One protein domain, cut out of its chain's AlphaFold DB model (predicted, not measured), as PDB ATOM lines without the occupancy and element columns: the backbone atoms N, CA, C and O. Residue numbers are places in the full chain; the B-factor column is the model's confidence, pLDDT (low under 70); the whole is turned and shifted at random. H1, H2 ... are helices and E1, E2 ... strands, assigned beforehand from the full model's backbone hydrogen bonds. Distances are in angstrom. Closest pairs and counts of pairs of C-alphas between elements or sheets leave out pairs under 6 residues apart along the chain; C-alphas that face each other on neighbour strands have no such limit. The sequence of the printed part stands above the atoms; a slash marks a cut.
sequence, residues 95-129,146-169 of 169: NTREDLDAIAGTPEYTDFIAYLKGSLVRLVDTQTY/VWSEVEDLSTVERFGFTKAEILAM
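What this domain is: This is residues 95 to 129 and 146 to 169 of the 169 residues of an uncharacterized protein of Herbaspirillum frisingense (UniProt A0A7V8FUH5). The longest helix, H2, and an antiparallel ribbon of two strands, E1 and E2, follow one another along the long axis, with the ribbon at one end of the model and three short helices set loosely about H2. H4 packs at a steep slant on residues 113 to 117 of H2, H3 sits near the same part of H2, and H1 sits near the other end of H2, joined to it by a loop whose residues 102 to 106, with Pro 107 of H2, stick out. The printed part has 59 residues, with four named helices and two named strands in the order H1, H2, E1, E2, H3, H4, and a piece of the chain between E1 and E2 is not printed. The class is mixed, helices and strands, and the one sheet has the order E1 - E2. The whole is loose, with a radius of gyration of the C-alphas of 13.9 A, and spans 47 by 19 by 19 A.

How they stand to each other: H1, residues 97 to 101, is close to but not clearly touching H2, residues 107 to 118; their closest C-alphas, those of Leu 100 and Tyr 109, are 7.2 A apart. A tight link of two residues leads from H2 to E1, residues 121 to 125. E1 and E2, residues 147 to 151, are antiparallel neighbours, with 142 degrees between their N-to-C directions. Their C-alphas 121 and 151 face each other at 4.7 A, and C-alphas 125 and 147 do so at 4.6 A. Across this pair, N 122 and O 150 are within hydrogen-bond range at 2.8 A, as are N 148 and O 124 at 2.9 A. A second tight link of two residues leads from E2 to H3, residues 154 to 158. H3 is close to but not clearly touching H2, with the C-alphas of Leu 116 and Val 156 the closest at 6.5 A. H4, residues 163 to 168, touches H2, which meets it with residues 113 to 117 alone; the closest C-alphas are those of Lys 117 and Ile 166, 6.5 A apart. The two helices run opposite ways at a steep tilt of 48 degrees. H3 and H4 are close but not clearly touching, with the C-alphas of Val 156 and Lys 163 the closest at 7.0 A. H1 is apart from H3, from H4 and from both strands, and H4 is apart from both strands. In H1, H2, H3 and H4 every O i to N i+4 pair is within hydrogen-bond range.

Where its parts are: H1 begins at C-alpha 97, at (-46.433, 79.860, 108.713), and its five residues cover 6.1 A from first to last C-alpha. H2 has 12 residues and is 16.8 A long, from C-alpha 107 at (-36.698, 65.814, 107.689) to C-alpha 118 at (-34.028, 74.967, 121.496). E1 and E2 have five residues each, and each is 12.8 A long. H3, five residues, is 6.1 A long. H4, six residues, is 8.6 A long and ends at C-alpha 168, at (-46.834, 69.670, 121.571).

The domain as a whole: The two C-alphas farthest apart are those of Gly 105 and Tyr 129, at 47.4 A. Residues 102 to 107, of which 107 belongs to H2, stand free. The link from E1 to E2 runs across the cut: residues 130 to 145 are not printed, and C-alphas 129 and 146 are 10.6 A apart. The links from H1 to H2, H2 to E1, E2 to H3 and H3 to H4 are tight. The printed part ends at Met 169, the chain's last residue. The mean pLDDT of the printed part is 78.2, and it is under 70 at residues 95 to 100, 103, 108 and 159.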
ATOM      1  N   ASN A  95     -40.851  82.688 105.107       51.69
ATOM      2  CA  ASN A  95     -41.039  83.813 106.024       51.69
ATOM      3  C   ASN A  95     -42.382  83.728 106.758       51.69
ATOM      4  O   ASN A  95     -42.588  84.480 107.711       51.69
ATOM      5  N   THR A  96     -43.292  82.853 106.326       60.81
ATOM      6  CA  THR A  96     -44.649  82.736 106.866       60.81
ATOM      7  C   THR A  96     -44.951  81.312 107.335       60.81
ATOM      8  O   THR A  96     -44.297  80.356 106.919       60.81
ATOM      9  N   ARG A  97     -45.948  81.163 108.218       66.44
ATOM     10  CA  ARG A  97     -46.433  79.860 108.713       66.44
ATOM     11  C   ARG A  97     -46.844  78.932 107.562       66.44
ATOM     12  O   ARG A  97     -46.531  77.751 107.604       66.44
ATOM     13  N   GLU A  98     -47.418  79.496 106.499       65.50
ATOM     14  CA  GLU A  98     -47.802  78.767 105.283       65.50
ATOM     15  C   GLU A  98     -46.605  78.115 104.580       65.50
ATOM     16  O   GLU A  98     -46.708  76.999 104.077       65.50
ATOM     17  N   ASP A  99     -45.447  78.773 104.591       64.19
ATOM     18  CA  ASP A  99     -44.236  78.232 103.982       64.19
ATOM     19  C   ASP A  99     -43.660  77.056 104.791       64.19
ATOM     20  O   ASP A  99     -43.116  76.109 104.219       64.19
ATOM     21  N   LEU A 100     -43.784  77.108 106.123       67.25
ATOM     22  CA  LEU A 100     -43.381  76.014 107.009       67.25
ATOM     23  C   LEU A 100     -44.354  74.830 106.910       67.25
ATOM     24  O   LEU A 100     -43.921  73.680 106.864       67.25
ATOM     25  N   ASP A 101     -45.655  75.107 106.819       70.88
ATOM     26  CA  ASP A 101     -46.680  74.083 106.621       70.88
ATOM     27  C   ASP A 101     -46.526  73.397 105.250       70.88
ATOM     28  O   ASP A 101     -46.757  72.195 105.126       70.88
ATOM     29  N   ALA A 102     -46.048  74.114 104.227       71.06
ATOM     30  CA  ALA A 102     -45.768  73.550 102.904       71.06
ATOM     31  C   ALA A 102     -44.621  72.521 102.892       71.06
ATOM     32  O   ALA A 102     -44.560  71.691 101.982       71.06
ATOM     33  N   ILE A 103     -43.722  72.559 103.882       67.62
ATOM     34  CA  ILE A 103     -42.642  71.573 104.063       67.62
ATOM     35  C   ILE A 103     -42.954  70.543 105.159       67.62
ATOM     36  O   ILE A 103     -42.089  69.744 105.519       67.62
ATOM     37  N   ALA A 104     -44.182  70.523 105.688       70.88
ATOM     38  CA  ALA A 104     -44.581  69.570 106.715       70.88
ATOM     39  C   ALA A 104     -44.386  68.115 106.243       70.88
ATOM     40  O   ALA A 104     -44.830  67.715 105.167       70.88
ATOM     41  N   GLY A 105     -43.719  67.310 107.075       72.88
ATOM     42  CA  GLY A 105     -43.445  65.894 106.802       72.88
ATOM     43  C   GLY A 105     -42.081  65.595 106.171       72.88
ATOM     44  O   GLY A 105     -41.771  64.423 105.958       72.88
ATOM     45  N   THR A 106     -41.249  66.604 105.903       77.38
ATOM     46  CA  THR A 106     -39.853  66.382 105.500       77.38
ATOM     47  C   THR A 106     -38.903  66.368 106.714       77.38
ATOM     48  O   THR A 106     -39.238  66.927 107.763       77.38
ATOM     49  N   PRO A 107     -37.706  65.751 106.622       73.56
ATOM     50  CA  PRO A 107     -36.698  65.814 107.689       73.56
ATOM     51  C   PRO A 107     -36.296  67.252 108.061       73.56
ATOM     52  O   PRO A 107     -36.006  67.561 109.214       73.56
ATOM     53  N   GLU A 108     -36.346  68.164 107.094       68.50
ATOM     54  CA  GLU A 108     -36.027  69.575 107.295       68.50
ATOM     55  C   GLU A 108     -37.058  70.276 108.193       68.50
ATOM     56  O   GLU A 108     -36.690  71.148 108.982       68.50
ATOM     57  N   TYR A 109     -38.332  69.872 108.128       76.81
ATOM     58  CA  TYR A 109     -39.361  70.343 109.056       76.81
ATOM     59  C   TYR A 109     -39.038  69.913 110.489       76.81
ATOM     60  O   TYR A 109     -39.073  70.735 111.403       76.81
ATOM     61  N   THR A 110     -38.652  68.652 110.698       75.38
ATOM     62  CA  THR A 110     -38.318  68.155 112.041       75.38
ATOM     63  C   THR A 110     -37.085  68.839 112.628       75.38
ATOM     64  O   THR A 110     -37.097  69.205 113.805       75.38
ATOM     65  N   ASP A 111     -36.065  69.094 111.808       78.75
ATOM     66  CA  ASP A 111     -34.858  69.808 112.229       78.75
ATOM     67  C   ASP A 111     -35.169  71.265 112.605       78.75
ATOM     68  O   ASP A 111     -34.660  71.789 113.599       78.75
ATOM     69  N   PHE A 112     -36.052  71.920 111.846       77.31
ATOM     70  CA  PHE A 112     -36.472  73.287 112.129       77.31
ATOM     71  C   PHE A 112     -37.323  73.391 113.405       77.31
ATOM     72  O   PHE A 112     -37.093  74.283 114.224       77.31
ATOM     73  N   ILE A 113     -38.256  72.461 113.632       81.38
ATOM     74  CA  ILE A 113     -39.022  72.395 114.888       81.38
ATOM     75  C   ILE A 113     -38.092  72.122 116.080       81.38
ATOM     76  O   ILE A 113     -38.252  72.735 117.136       81.38
ATOM     77  N   ALA A 114     -37.077  71.267 115.922       80.56
ATOM     78  CA  ALA A 114     -36.070  71.038 116.958       80.56
ATOM     79  C   ALA A 114     -35.262  72.311 117.272       80.56
ATOM     80  O   ALA A 114     -35.022  72.616 118.441       80.56
ATOM     81  N   TYR A 115     -34.907  73.096 116.250       82.00
ATOM     82  CA  TYR A 115     -34.277  74.405 116.431       82.00
ATOM     83  C   TYR A 115     -35.180  75.381 117.204       82.00
ATOM     84  O   TYR A 115     -34.715  76.023 118.146       82.00
ATOM     85  N   LEU A 116     -36.471  75.463 116.859       81.69
ATOM     86  CA  LEU A 116     -37.428  76.325 117.563       81.69
ATOM     87  C   LEU A 116     -37.639  75.910 119.024       81.69
ATOM     88  O   LEU A 116     -37.754  76.768 119.891       81.69
ATOM     89  N   LYS A 117     -37.646  74.609 119.326       80.38
ATOM     90  CA  LYS A 117     -37.693  74.123 120.715       80.38
ATOM     91  C   LYS A 117     -36.456  74.549 121.507       80.38
ATOM     92  O   LYS A 117     -36.576  74.904 122.674       80.38
ATOM     93  N   GLY A 118     -35.283  74.541 120.874       80.81
ATOM     94  CA  GLY A 118     -34.028  74.967 121.496       80.81
ATOM     95  C   GLY A 118     -33.929  76.475 121.734       80.81
ATOM     96  O   GLY A 118     -33.229  76.893 122.649       80.81
ATOM     97  N   SER A 119     -34.638  77.295 120.952       78.94
ATOM     98  CA  SER A 119     -34.626  78.755 121.108       78.94
ATOM     99  C   SER A 119     -35.576  79.281 122.186       78.94
ATOM    100  O   SER A 119     -35.513  80.466 122.498       78.94
ATOM    101  N   LEU A 120     -36.407  78.417 122.785       82.94
ATOM    102  CA  LEU A 120     -37.318  78.776 123.881       82.94
ATOM    103  C   LEU A 120     -36.588  79.242 125.146       82.94
ATOM    104  O   LEU A 120     -37.176  79.943 125.968       82.94
ATOM    105  N   VAL A 121     -35.331  78.830 125.324       82.75
ATOM    106  CA  VAL A 121     -34.535  79.127 126.515       82.75
ATOM    107  C   VAL A 121     -33.239  79.806 126.099       82.75
ATOM    108  O   VAL A 121     -32.470  79.286 125.292       82.75
ATOM    109  N   ARG A 122     -32.972  80.971 126.686       83.94
ATOM    110  CA  ARG A 122     -31.722  81.705 126.523       83.94
ATOM    111  C   ARG A 122     -30.987  81.746 127.853       83.94
ATOM    112  O   ARG A 122     -31.555  82.134 128.869       83.94
ATOM    113  N   LEU A 123     -29.701  81.404 127.833       83.25
ATOM    114  CA  LEU A 123     -28.828  81.631 128.980       83.25
ATOM    115  C   LEU A 123     -28.488  83.118 129.053       83.25
ATOM    116  O   LEU A 123     -27.883  83.678 128.134       83.25
ATOM    117  N   VAL A 124     -28.909  83.758 130.137       83.31
ATOM    118  CA  VAL A 124     -28.656  85.170 130.400       83.31
ATOM    119  C   VAL A 124     -27.815  85.272 131.650       83.31
ATOM    120  O   VAL A 124     -28.157  84.739 132.705       83.31
ATOM    121  N   ASP A 125     -26.703  85.979 131.526       86.31
ATOM    122  CA  ASP A 125     -25.925  86.349 132.688       86.31
ATOM    123  C   ASP A 125     -26.713  87.367 133.518       86.31
ATOM    124  O   ASP A 125     -27.037  88.460 133.055       86.31
ATOM    125  N   THR A 126     -27.086  86.958 134.727       83.69
ATOM    126  CA  THR A 126     -27.869  87.765 135.677       83.69
ATOM    127  C   THR A 126     -26.976  88.337 136.778       83.69
ATOM    128  O   THR A 126     -27.465  88.908 137.753       83.69
ATOM    129  N   GLN A 127     -25.656  88.176 136.656       83.44
ATOM    130  CA  GLN A 127     -24.725  88.755 137.606       83.44
ATOM    131  C   GLN A 127     -24.825  90.281 137.599       83.44
ATOM    132  O   GLN A 127     -24.838  90.938 136.559       83.44
ATOM    133  N   THR A 128     -24.894  90.854 138.798       83.69
ATOM    134  CA  THR A 128     -24.761  92.295 138.983       83.69
ATOM    135  C   THR A 128     -23.280  92.632 139.065       83.69
ATOM    136  O   THR A 128     -22.561  92.128 139.927       83.69
ATOM    137  N   TYR A 129     -22.819  93.460 138.132       85.38
ATOM    138  CA  TYR A 129     -21.430  93.896 138.062       85.38
ATOM    139  C   TYR A 129     -21.267  95.281 138.711       85.38
ATOM    140  O   TYR A 129     -22.129  96.140 138.511       85.38
ATOM    141  N   VAL A 146     -23.111  84.574 136.342       89.12
ATOM    142  CA  VAL A 146     -24.163  83.702 136.879       89.12
ATOM    143  C   VAL A 146     -25.193  83.490 135.785       89.12
ATOM    144  O   VAL A 146     -26.058  84.333 135.540       89.12
ATOM    145  N   TRP A 147     -25.089  82.345 135.121       87.06
ATOM    146  CA  TRP A 147     -25.995  81.959 134.049       87.06
ATOM    147  C   TRP A 147     -27.350  81.534 134.616       87.06
ATOM    148  O   TRP A 147     -27.427  80.577 135.386       87.06
ATOM    149  N   SER A 148     -28.416  82.229 134.218       84.56
ATOM    150  CA  SER A 148     -29.795  81.806 134.455       84.56
ATOM    151  C   SER A 148     -30.489  81.494 133.130       84.56
ATOM    152  O   SER A 148     -30.226  82.118 132.100       84.56
ATOM    153  N   GLU A 149     -31.358  80.489 133.146       86.81
ATOM    154  CA  GLU A 149     -32.218  80.159 132.013       86.81
ATOM    155  C   GLU A 149     -33.418  81.109 132.010       86.81
ATOM    156  O   GLU A 149     -34.252  81.081 132.916       86.81
ATOM    157  N   VAL A 150     -33.497  81.969 130.995       84.81
ATOM    158  CA  VAL A 150     -34.618  82.888 130.780       84.81
ATOM    159  C   VAL A 150     -35.398  82.428 129.557       84.81
ATOM    160  O   VAL A 150     -34.824  82.136 128.510       84.81
ATOM    161  N   GLU A 151     -36.718  82.378 129.692       85.19
ATOM    162  CA  GLU A 151     -37.614  82.042 128.592       85.19
ATOM    163  C   GLU A 151     -37.670  83.181 127.567       85.19
ATOM    164  O   GLU A 151     -37.974  84.324 127.915       85.19
ATOM    165  N   ASP A 152     -37.382  82.868 126.304       81.56
ATOM    166  CA  ASP A 152     -37.440  83.811 125.190       81.56
ATOM    167  C   ASP A 152     -38.361  83.263 124.098       81.56
ATOM    168  O   ASP A 152     -38.026  82.342 123.355       81.56
ATOM    169  N   LEU A 153     -39.556  83.845 124.004       81.25
ATOM    170  CA  LEU A 153     -40.558  83.453 123.015       81.25
ATOM    171  C   LEU A 153     -40.464  84.272 121.726       81.25
ATOM    172  O   LEU A 153     -41.176  83.970 120.772       81.25
ATOM    173  N   SER A 154     -39.561  85.254 121.643       77.94
ATOM    174  CA  SER A 154     -39.495  86.196 120.517       77.94
ATOM    175  C   SER A 154     -39.292  85.506 119.167       77.94
ATOM    176  O   SER A 154     -39.861  85.911 118.152       77.94
ATOM    177  N   THR A 155     -38.505  84.427 119.144       74.31
ATOM    178  CA  THR A 155     -38.259  83.650 117.924       74.31
ATOM    179  C   THR A 155     -39.494  82.845 117.527       74.31
ATOM    180  O   THR A 155     -39.822  82.782 116.347       74.31
ATOM    181  N   VAL A 156     -40.206  82.271 118.497       80.88
ATOM    182  CA  VAL A 156     -41.402  81.446 118.275       80.88
ATOM    183  C   VAL A 156     -42.598  82.309 117.852       80.88
ATOM    184  O   VAL A 156     -43.257  82.011 116.854       80.88
ATOM    185  N   GLU A 157     -42.801  83.444 118.523       79.25
ATOM    186  CA  GLU A 157     -43.835  84.435 118.198       79.25
ATOM    187  C   GLU A 157     -43.634  85.037 116.806       79.25
ATOM    188  O   GLU A 157     -44.599  85.254 116.072       79.25
ATOM    189  N   ARG A 158     -42.380  85.246 116.387       74.75
ATOM    190  CA  ARG A 158     -42.056  85.741 115.043       74.75
ATOM    191  C   ARG A 158     -42.530  84.807 113.928       74.75
ATOM    192  O   ARG A 158     -42.869  85.295 112.852       74.75
ATOM    193  N   PHE A 159     -42.556  83.498 114.168       68.56
ATOM    194  CA  PHE A 159     -43.093  82.508 113.225       68.56
ATOM    195  C   PHE A 159     -44.594  82.236 113.431       68.56
ATOM    196  O   PHE A 159     -45.160  81.380 112.755       68.56
ATOM    197  N   GLY A 160     -45.258  82.982 114.322       75.44
ATOM    198  CA  GLY A 160     -46.694  82.863 114.574       75.44
ATOM    199  C   GLY A 160     -47.083  81.598 115.337       75.44
ATOM    200  O   GLY A 160     -48.223  81.147 115.214       75.44
ATOM    201  N   PHE A 161     -46.144  81.019 116.088       79.50
ATOM    202  CA  PHE A 161     -46.403  79.900 116.982       79.50
ATOM    203  C   PHE A 161     -46.561  80.380 118.419       79.50
ATOM    204  O   PHE A 161     -45.977  81.374 118.848       79.50
ATOM    205  N   THR A 162     -47.322  79.617 119.187       84.06
ATOM    206  CA  THR A 162     -47.330  79.694 120.643       84.06
ATOM    207  C   THR A 162     -46.367  78.664 121.225       84.06
ATOM    208  O   THR A 162     -46.108  77.610 120.639       84.06
ATOM    209  N   LYS A 163     -45.865  78.928 122.434       84.19
ATOM    210  CA  LYS A 163     -45.040  77.968 123.182       84.19
ATOM    211  C   LYS A 163     -45.717  76.598 123.310       84.19
ATOM    212  O   LYS A 163     -45.064  75.570 123.169       84.19
ATOM    213  N   ALA A 164     -47.025  76.593 123.574       84.31
ATOM    214  CA  ALA A 164     -47.798  75.368 123.737       84.31
ATOM    215  C   ALA A 164     -47.857  74.543 122.441       84.31
ATOM    216  O   ALA A 164     -47.717  73.326 122.504       84.31
ATOM    217  N   GLU A 165     -48.007  75.193 121.282       82.50
ATOM    218  CA  GLU A 165     -47.981  74.518 119.979       82.50
ATOM    219  C   GLU A 165     -46.614  73.869 119.710       82.50
ATOM    220  O   GLU A 165     -46.562  72.692 119.372       82.50
ATOM    221  N   ILE A 166     -45.505  74.589 119.926       83.25
ATOM    222  CA  ILE A 166     -44.151  74.059 119.669       83.25
ATOM    223  C   ILE A 166     -43.780  72.912 120.609       83.25
ATOM    224  O   ILE A 166     -43.104  71.975 120.191       83.25
ATOM    225  N   LEU A 167     -44.204  72.968 121.872       82.19
ATOM    226  CA  LEU A 167     -43.940  71.894 122.834       82.19
ATOM    227  C   LEU A 167     -44.804  70.645 122.597       82.19
ATOM    228  O   LEU A 167     -44.443  69.577 123.086       82.19
ATOM    229  N   ALA A 168     -45.929  70.776 121.888       81.19
ATOM    230  CA  ALA A 168     -46.834  69.670 121.571       81.19
ATOM    231  C   ALA A 168     -46.511  68.957 120.243       81.19
ATOM    232  O   ALA A 168     -46.956  67.825 120.047       81.19
ATOM    233  N   MET A 169     -45.772  69.616 119.343       77.31
ATOM    234  CA  MET A 169     -45.173  69.030 118.130       77.31
ATOM    235  C   MET A 169     -43.938  68.200 118.468       77.31
ATOM    236  O   MET A 169     -43.452  67.428 117.617       77.31
TER     237      MET A 169